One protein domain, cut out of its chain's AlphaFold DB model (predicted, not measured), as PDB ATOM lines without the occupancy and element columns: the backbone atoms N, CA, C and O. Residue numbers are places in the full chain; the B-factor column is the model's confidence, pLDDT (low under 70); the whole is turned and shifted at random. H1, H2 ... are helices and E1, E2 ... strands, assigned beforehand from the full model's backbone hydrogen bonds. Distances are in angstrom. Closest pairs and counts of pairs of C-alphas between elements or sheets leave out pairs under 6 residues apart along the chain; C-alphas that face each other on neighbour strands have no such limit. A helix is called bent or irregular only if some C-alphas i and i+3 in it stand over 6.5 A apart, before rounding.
ATOM      1  N   CYS A   3     188.332 160.270  98.338       84.38
ATOM      2  CA  CYS A   3     187.143 159.644  97.777       84.38
ATOM      3  C   CYS A   3     187.389 158.139  97.794       84.38
ATOM      4  O   CYS A   3     188.443 157.704  97.330       84.38
ATOM      5  N   ASP A   4     186.472 157.378  98.389       91.25
ATOM      6  CA  ASP A   4     186.579 155.919  98.496       91.25
ATOM      7  C   ASP A   4     187.957 155.447  99.012       91.25
ATOM      8  O   ASP A   4     188.683 154.682  98.381       91.25
ATOM      9  N   SER A   5     188.392 156.018 100.142       88.50
ATOM     10  CA  SER A   5     189.702 155.750 100.768       88.50
ATOM     11  C   SER A   5     190.942 156.072  99.910       88.50
ATOM     12  O   SER A   5     192.070 155.817 100.337       88.50
ATOM     13  N   LYS A   6     190.785 156.692  98.733       84.06
ATOM     14  CA  LYS A   6     191.882 157.093  97.840       84.06
ATOM     15  C   LYS A   6     192.051 158.609  97.822       84.06
ATOM     16  O   LYS A   6     191.087 159.377  97.809       84.06
ATOM     17  N   ARG A   7     193.307 159.073  97.802       81.06
ATOM     18  CA  ARG A   7     193.610 160.490  97.550       81.06
ATOM     19  C   ARG A   7     193.281 160.802  96.096       81.06
ATOM     20  O   ARG A   7     193.745 160.102  95.205       81.06
ATOM     21  N   VAL A   8     192.539 161.879  95.870       82.00
ATOM     22  CA  VAL A   8     192.200 162.358  94.525       82.00
ATOM     23  C   VAL A   8     192.762 163.757  94.301       82.00
ATOM     24  O   VAL A   8     192.840 164.567  95.235       82.00
ATOM     25  N   ALA A   9     193.184 164.030  93.067       81.88
ATOM     26  CA  ALA A   9     193.516 165.381  92.634       81.88
ATOM     27  C   ALA A   9     192.239 166.231  92.631       81.88
ATOM     28  O   ALA A   9     191.174 165.748  92.255       81.88
ATOM     29  N   TYR A  10     192.333 167.483  93.069       81.81
ATOM     30  CA  TYR A  10     191.194 168.393  93.111       81.81
ATOM     31  C   TYR A  10     191.659 169.833  92.888       81.81
ATOM     32  O   TYR A  10     192.791 170.184  93.223       81.81
ATOM     33  N   ALA A  11     190.764 170.656  92.351       83.75
ATOM     34  CA  ALA A  11     190.878 172.108  92.306       83.75
ATOM     35  C   ALA A  11     189.660 172.707  93.021       83.75
ATOM     36  O   ALA A  11     188.618 172.056  93.112       83.75
ATOM     37  N   ARG A  12     189.799 173.914  93.573       85.88
ATOM     38  CA  ARG A  12     188.712 174.616  94.269       85.88
ATOM     39  C   ARG A  12     188.458 175.955  93.597       85.88
ATOM     40  O   ARG A  12     189.413 176.641  93.249       85.88
ATOM     41  N   PHE A  13     187.184 176.301  93.487       88.25
ATOM     42  CA  PHE A  13     186.699 177.617  93.087       88.25
ATOM     43  C   PHE A  13     185.788 178.143  94.187       88.25
ATOM     44  O   PHE A  13     185.115 177.353  94.858       88.25
ATOM     45  N   GLN A  14     185.792 179.455  94.383       92.69
ATOM     46  CA  GLN A  14     184.806 180.106  95.228       92.69
ATOM     47  C   GLN A  14     183.475 180.190  94.461       92.69
ATOM     48  O   GLN A  14     183.500 180.448  93.254       92.69
ATOM     49  N   PRO A  15     182.318 179.926  95.096       88.56
ATOM     50  CA  PRO A  15     181.020 180.038  94.426       88.56
ATOM     51  C   PRO A  15     180.790 181.411  93.780       88.56
ATOM     52  O   PRO A  15     180.231 181.491  92.688       88.56
ATOM     53  N   GLU A  16     181.281 182.475  94.416       93.25
ATOM     54  CA  GLU A  16     181.180 183.862  93.961       93.25
ATOM     55  C   GLU A  16     181.877 184.066  92.607       93.25
ATOM     56  O   GLU A  16     181.373 184.789  91.750       93.25
ATOM     57  N   ASP A  17     182.979 183.354  92.356       94.62
ATOM     58  CA  ASP A  17     183.690 183.411  91.076       94.62
ATOM     59  C   ASP A  17     182.910 182.750  89.928       94.62
ATOM     60  O   ASP A  17     183.204 182.992  88.753       94.62
ATOM     61  N   LEU A  18     181.938 181.896  90.248       94.25
ATOM     62  CA  LEU A  18     181.131 181.159  89.276       94.25
ATOM     63  C   LEU A  18     179.744 181.765  89.078       94.25
ATOM     64  O   LEU A  18     179.058 181.365  88.138       94.25
ATOM     65  N   PHE A  19     179.339 182.716  89.916       94.75
ATOM     66  CA  PHE A  19     177.993 183.273  89.904       94.75
ATOM     67  C   PHE A  19     177.701 184.069  88.622       94.75
ATOM     68  O   PHE A  19     178.508 184.872  88.150       94.75
ATOM     69  N   PHE A  20     176.536 183.833  88.028       94.44
ATOM     70  CA  PHE A  20     176.049 184.532  86.852       94.44
ATOM     71  C   PHE A  20     175.299 185.791  87.267       94.44
ATOM     72  O   PHE A  20     174.418 185.752  88.120       94.44
ATOM     73  N   ASN A  21     175.597 186.893  86.587       91.75
ATOM     74  CA  ASN A  21     174.823 188.119  86.666       91.75
ATOM     75  C   ASN A  21     174.865 188.822  85.297       91.75
ATOM     76  O   ASN A  21     175.853 188.713  84.562       91.75
ATOM     77  N   LEU A  22     173.789 189.532  84.953       91.50
ATOM     78  CA  LEU A  22     173.720 190.395  83.773       91.50
ATOM     79  C   LEU A  22     174.646 191.609  83.917       91.50
ATOM     80  O   LEU A  22     175.247 192.055  82.937       91.50
ATOM     81  N   CYS A  23     174.798 192.126  85.139       92.69
ATOM     82  CA  CYS A  23     175.749 193.187  85.425       92.69
ATOM     83  C   CYS A  23     177.173 192.618  85.427       92.69
ATOM     84  O   CYS A  23     177.555 191.840  86.300       92.69
ATOM     85  N   LYS A  24     177.996 193.040  84.461       87.00
ATOM     86  CA  LYS A  24     179.381 192.561  84.309       87.00
ATOM     87  C   LYS A  24     180.238 192.756  85.570       87.00
ATOM     88  O   LYS A  24     181.136 191.954  85.793       87.00
ATOM     89  N   GLY A  25     179.984 193.804  86.358       91.38
ATOM     90  CA  GLY A  25     180.722 194.085  87.599       91.38
ATOM     91  C   GLY A  25     180.373 193.150  88.760       91.38
ATOM     92  O   GLY A  25     181.153 193.028  89.695       91.38
ATOM     93  N   GLU A  26     179.232 192.471  88.674       91.50
ATOM     94  CA  GLU A  26     178.708 191.556  89.695       91.50
ATOM     95  C   GLU A  26     178.746 190.094  89.225       91.50
ATOM     96  O   GLU A  26     178.317 189.184  89.933       91.50
ATOM     97  N   LYS A  27     179.229 189.864  88.000       92.88
ATOM     98  CA  LYS A  27     179.419 188.537  87.431       92.88
ATOM     99  C   LYS A  27     180.708 187.938  87.985       92.88
ATOM    100  O   LYS A  27     181.760 188.576  87.947       92.88
ATOM    101  N   GLY A  28     180.633 186.684  88.413       94.94
ATOM    102  CA  GLY A  28     181.783 185.919  88.866       94.94
ATOM    103  C   GLY A  28     182.897 185.884  87.820       94.94
ATOM    104  O   GLY A  28     182.652 185.755  86.614       94.94
ATOM    105  N   LEU A  29     184.139 185.994  88.291       93.81
ATOM    106  CA  LEU A  29     185.341 186.114  87.465       93.81
ATOM    107  C   LEU A  29     185.474 185.014  86.394       93.81
ATOM    108  O   LEU A  29     185.950 185.273  85.280       93.81
ATOM    109  N   TYR A  30     185.060 183.792  86.730       93.12
ATOM    110  CA  TYR A  30     185.188 182.606  85.886       93.12
ATOM    111  C   TYR A  30     183.862 182.153  85.264       93.12
ATOM    112  O   TYR A  30     183.879 181.219  84.462       93.12
ATOM    113  N   ASN A  31     182.735 182.808  85.573       93.81
ATOM    114  CA  ASN A  31     181.440 182.427  85.017       93.81
ATOM    115  C   ASN A  31     181.435 182.532  83.483       93.81
ATOM    116  O   ASN A  31     181.722 183.585  82.897       93.81
ATOM    117  N   GLY A  32     181.035 181.437  82.837       90.88
ATOM    118  CA  GLY A  32     180.911 181.364  81.390       90.88
ATOM    119  C   GLY A  32     182.259 181.451  80.676       90.88
ATOM    120  O   GLY A  32     182.353 182.020  79.592       90.88
ATOM    121  N   ARG A  33     183.332 180.959  81.304       91.31
ATOM    122  CA  ARG A  33     184.674 180.913  80.715       91.31
ATOM    123  C   ARG A  33     185.257 179.517  80.841       91.31
ATOM    124  O   ARG A  33     185.079 178.849  81.858       91.31
ATOM    125  N   VAL A  34     186.017 179.104  79.829       92.62
ATOM    126  CA  VAL A  34     186.789 177.861  79.892       92.62
ATOM    127  C   VAL A  34     188.018 178.074  80.774       92.62
ATOM    128  O   VAL A  34     188.896 178.873  80.451       92.62
ATOM    129  N   GLN A  35     188.093 177.334  81.877       91.88
ATOM    130  CA  GLN A  35     189.250 177.274  82.761       91.88
ATOM    131  C   GLN A  35     190.119 176.070  82.413       91.88
ATOM    132  O   GLN A  35     189.617 174.969  82.196       91.88
ATOM    133  N   THR A  36     191.436 176.272  82.381       92.31
ATOM    134  CA  THR A  36     192.403 175.180  82.220       92.31
ATOM    135  C   THR A  36     192.981 174.816  83.580       92.31
ATOM    136  O   THR A  36     193.623 175.639  84.227       92.31
ATOM    137  N   ILE A  37     192.784 173.569  83.998       89.19
ATOM    138  CA  ILE A  37     193.252 173.036  85.273       89.19
ATOM    139  C   ILE A  37     194.273 171.939  84.995       89.19
ATOM    140  O   ILE A  37     194.016 170.997  84.247       89.19
ATOM    141  N   PHE A  38     195.433 172.044  85.635       84.38
ATOM    142  CA  PHE A  38     196.456 171.008  85.596       84.38
ATOM    143  C   PHE A  38     196.359 170.158  86.856       84.38
ATOM    144  O   PHE A  38     196.628 170.628  87.965       84.38
ATOM    145  N   LEU A  39     195.957 168.900  86.694       79.88
ATOM    146  CA  LEU A  39     195.836 167.981  87.815       79.88
ATOM    147  C   LEU A  39     197.213 167.426  88.173       79.88
ATOM    148  O   LEU A  39     197.928 166.862  87.341       79.88
ATOM    149  N   LYS A  40     197.576 167.584  89.446       71.75
ATOM    150  CA  LYS A  40     198.782 166.992  90.026       71.75
ATOM    151  C   LYS A  40     198.427 165.636  90.615       71.75
ATOM    152  O   LYS A  40     197.440 165.526  91.343       71.75
ATOM    153  N   THR A  41     199.243 164.619  90.347       67.69
ATOM    154  CA  THR A  41     199.033 163.309  90.970       67.69
ATOM    155  C   THR A  41     199.167 163.429  92.485       67.69
ATOM    156  O   THR A  41     200.125 164.042  92.968       67.69
ATOM    157  N   PRO A  42     198.223 162.863  93.255       66.94
ATOM    158  CA  PRO A  42     198.357 162.786  94.697       66.94
ATOM    159  C   PRO A  42     199.627 161.996  95.022       66.94
ATOM    160  O   PRO A  42     199.767 160.843  94.625       66.94
ATOM    161  N   ARG A  43     200.577 162.652  95.698       65.56
ATOM    162  CA  ARG A  43     201.901 162.113  96.036       65.56
ATOM    163  C   ARG A  43     201.788 160.680  96.574       65.56
ATOM    164  O   ARG A  43     201.212 160.483  97.644       65.56
ATOM    165  N   SER A  44     202.355 159.718  95.846       57.12
ATOM    166  CA  SER A  44     202.746 158.425  96.414       57.12
ATOM    167  C   SER A  44     203.987 158.670  97.270       57.12
ATOM    168  O   SER A  44     204.876 159.425  96.874       57.12
ATOM    169  N   THR A  45     204.019 158.104  98.473       57.88
ATOM    170  CA  THR A  45     205.151 158.206  99.406       57.88
ATOM    171  C   THR A  45     206.439 157.606  98.842       57.88
ATOM    172  O   THR A  45     207.513 157.984  99.298       57.88
ATOM    173  N   ASP A  46     206.335 156.766  97.807       58.47
ATOM    174  CA  ASP A  46     207.391 155.828  97.417       58.47
ATOM    175  C   ASP A  46     208.170 156.250  96.158       58.47
ATOM    176  O   ASP A  46     209.024 155.502  95.687       58.47
ATOM    177  N   LYS A  47     207.893 157.427  95.569       58.03
ATOM    178  CA  LYS A  47     208.557 157.879  94.327       58.03
ATOM    179  C   LYS A  47     209.231 159.252  94.454       58.03
ATOM    180  O   LYS A  47     208.669 160.148  95.092       58.03
ATOM    181  N   PRO A  48     210.419 159.438  93.837       56.25
ATOM    182  CA  PRO A  48     211.162 160.693  93.879       56.25
ATOM    183  C   PRO A  48     210.427 161.837  93.168       56.25
ATOM    184  O   PRO A  48     209.535 161.641  92.347       56.25
ATOM    185  N   GLN A  49     210.810 163.058  93.533       57.34
ATOM    186  CA  GLN A  49     210.127 164.319  93.251       57.34
ATOM    187  C   GLN A  49     210.311 164.799  91.796       57.34
ATOM    188  O   GLN A  49     210.843 165.877  91.563       57.34
ATOM    189  N   ASN A  50     209.856 164.041  90.799       56.91
ATOM    190  CA  ASN A  50     209.701 164.546  89.430       56.91
ATOM    191  C   ASN A  50     208.208 164.712  89.113       56.91
ATOM    192  O   ASN A  50     207.495 163.795  88.726       56.91
ATOM    193  N   SER A  51     207.705 165.917  89.369       58.34
ATOM    194  CA  SER A  51     206.290 166.279  89.266       58.34
ATOM    195  C   SER A  51     205.802 166.282  87.811       58.34
ATOM    196  O   SER A  51     205.704 167.328  87.177       58.34
ATOM    197  N   SER A  52     205.467 165.109  87.269       62.00
ATOM    198  CA  SER A  52     204.793 165.020  85.976       62.00
ATOM    199  C   SER A  52     203.363 165.560  86.103       62.00
ATOM    200  O   SER A  52     202.576 165.131  86.952       62.00
ATOM    201  N   ILE A  53     203.022 166.554  85.281       64.31
ATOM    202  CA  ILE A  53     201.635 166.973  85.076       64.31
ATOM    203  C   ILE A  53     200.974 165.855  84.275       64.31
ATOM    204  O   ILE A  53     201.320 165.648  83.117       64.31
ATOM    205  N   ASN A  54     200.058 165.115  84.895       71.44
ATOM    206  CA  ASN A  54     199.504 163.910  84.272       71.44
ATOM    207  C   ASN A  54     198.206 164.175  83.502       71.44
ATOM    208  O   ASN A  54     197.834 163.370  82.657       71.44
ATOM    209  N   ALA A  55     197.532 165.305  83.752       83.00
ATOM    210  CA  ALA A  55     196.347 165.690  82.993       83.00
ATOM    211  C   ALA A  55     196.164 167.212  82.918       83.00
ATOM    212  O   ALA A  55     196.283 167.925  83.920       83.00
ATOM    213  N   LYS A  56     195.821 167.684  81.716       89.19
ATOM    214  CA  LYS A  56     195.280 169.020  81.443       89.19
ATOM    215  C   LYS A  56     193.778 168.863  81.235       89.19
ATOM    216  O   LYS A  56     193.362 168.152  80.327       89.19
ATOM    217  N   VAL A  57     192.982 169.532  82.054       90.44
ATOM    218  CA  VAL A  57     191.522 169.525  81.959       90.44
ATOM    219  C   VAL A  57     191.064 170.922  81.571       90.44
ATOM    220  O   VAL A  57     191.509 171.902  82.164       90.44
ATOM    221  N   GLN A  58     190.194 171.021  80.573       91.88
ATOM    222  CA  GLN A  58     189.494 172.257  80.241       91.88
ATOM    223  C   GLN A  58     188.044 172.116  80.684       91.88
ATOM    224  O   GLN A  58     187.386 171.145  80.325       91.88
ATOM    225  N   ILE A  59     187.574 173.050  81.508       91.25
ATOM    226  CA  ILE A  59     186.240 173.001  82.109       91.25
ATOM    227  C   ILE A  59     185.546 174.330  81.855       91.25
ATOM    228  O   ILE A  59     186.120 175.385  82.116       91.25
ATOM    229  N   TYR A  60     184.309 174.280  81.373       92.75
ATOM    230  CA  TYR A  60     183.409 175.424  81.329       92.75
ATOM    231  C   TYR A  60     182.471 175.354  82.534       92.75
ATOM    232  O   TYR A  60     181.814 174.334  82.737       92.75
ATOM    233  N   LEU A  61     182.433 176.408  83.349       92.06
ATOM    234  CA  LEU A  61     181.588 176.470  84.542       92.06
ATOM    235  C   LEU A  61     180.645 177.671  84.467       92.06
ATOM    236  O   LEU A  61     181.042 178.780  84.094       92.06
ATOM    237  N   TRP A  62     179.397 177.440  84.857       92.81
ATOM    238  CA  TRP A  62     178.355 178.451  84.951       92.81
ATOM    239  C   TRP A  62     177.445 178.108  86.129       92.81
ATOM    240  O   TRP A  62     177.015 176.965  86.263       92.81
ATOM    241  N   LEU A  63     177.179 179.085  86.992       93.06
ATOM    242  CA  LEU A  63     176.266 178.961  88.124       93.06
ATOM    243  C   LEU A  63     175.312 180.149  88.089       93.06
ATOM    244  O   LEU A  63     175.764 181.282  88.172       93.06
ATOM    245  N   GLY A  64     174.014 179.914  87.984       91.00
ATOM    246  CA  GLY A  64     173.003 180.965  87.932       91.00
ATOM    247  C   GLY A  64     171.614 180.394  88.168       91.00
ATOM    248  O   GLY A  64     171.458 179.189  88.356       91.00
ATOM    249  N   ILE A  65     170.622 181.277  88.191       89.25
ATOM    250  CA  ILE A  65     169.217 180.898  88.347       89.25
ATOM    251  C   ILE A  65     168.630 180.410  87.019       89.25
ATOM    252  O   ILE A  65     169.145 180.721  85.942       89.25
ATOM    253  N   GLU A  66     167.563 179.623  87.114       86.25
ATOM    254  CA  GLU A  66     166.925 178.928  85.994       86.25
ATOM    255  C   GLU A  66     166.429 179.888  84.903       86.25
ATOM    256  O   GLU A  66     166.537 179.586  83.718       86.25
ATOM    257  N   GLU A  67     165.997 181.097  85.275       87.88
ATOM    258  CA  GLU A  67     165.560 182.133  84.334       87.88
ATOM    259  C   GLU A  67     166.651 182.529  83.321       87.88
ATOM    260  O   GLU A  67     166.341 183.018  82.233       87.88
ATOM    261  N   TYR A  68     167.927 182.306  83.653       90.88
ATOM    262  CA  TYR A  68     169.069 182.600  82.785       90.88
ATOM    263  C   TYR A  68     169.649 181.366  82.087       90.88
ATOM    264  O   TYR A  68     170.706 181.467  81.462       90.88
ATOM    265  N   GLU A  69     168.971 180.218  82.130       89.50
ATOM    266  CA  GLU A  69     169.377 178.997  81.427       89.50
ATOM    267  C   GLU A  69     169.688 179.208  79.926       89.50
ATOM    268  O   GLU A  69     170.715 178.703  79.458       89.50
ATOM    269  N   PRO A  70     168.919 180.017  79.162       89.69
ATOM    270  CA  PRO A  70     169.248 180.317  77.765       89.69
ATOM    271  C   PRO A  70     170.630 180.960  77.559       89.69
ATOM    272  O   PRO A  70     171.159 180.950  76.449       89.69
ATOM    273  N   LEU A  71     171.220 181.530  78.616       91.56
ATOM    274  CA  LEU A  71     172.502 182.233  78.582       91.56
ATOM    275  C   LEU A  71     173.693 181.356  79.000       91.56
ATOM    276  O   LEU A  71     174.834 181.827  78.968       91.56
ATOM    277  N   ILE A  72     173.458 180.091  79.380       91.38
ATOM    278  CA  ILE A  72     174.500 179.189  79.898       91.38
ATOM    279  C   ILE A  72     175.666 179.070  78.923       91.38
ATOM    280  O   ILE A  72     176.810 179.159  79.356       91.38
TER     281      ILE A  72
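This is residues 3 to 72 of the 98 residues of the protein "Hypothetical protein" of Rotaria sordida (UniProt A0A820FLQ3). This rod has little regular structure: a two-stranded antiparallel hairpin, E1 and E2, runs along it, residues 45 to 50 stick out at one end, and loops with two short helices gather toward the other. The 70 printed residues are mixed, with 27 in H1, E1, E2 and H2, in that order. The whole is only just loose, close to extended, with radius of gyration of the C-alphas 16.6 A and spans of 50 by 24 by 18 A.

Find C-alpha 33 at (184.674, 180.913, 80.715); E1 runs 21.9 A to residue 40. E2, residues 53 to 61, returns over 22.2 A. H1 is residues 15 to 18; H2, residues 66 to 71, ends at C-alpha 71 (172.502, 182.233, 78.582).

In the hairpin, at 154 degrees, look for N 35 and O 59, 2.8 A apart. The closest C-alphas of H1 and E2, Leu 18 and Leu 61, are 6.7 A apart. H2 is apart from H1 and E1. H2 is irregular, C-alphas 67 and 70 being 7.7 A apart; 0 of 2 O i to N i+4 pairs but 2 of 3 O i to N i+3 pairs are within hydrogen-bond range, and H1 is too short for an i+4 pair.

The farthest C-alphas, Pro 48 and Glu 67, are 51.3 A apart. The printed part has no cut. Links H1 to E1 and E1 to E2 are long. Residues 41 to 53 are under pLDDT 70.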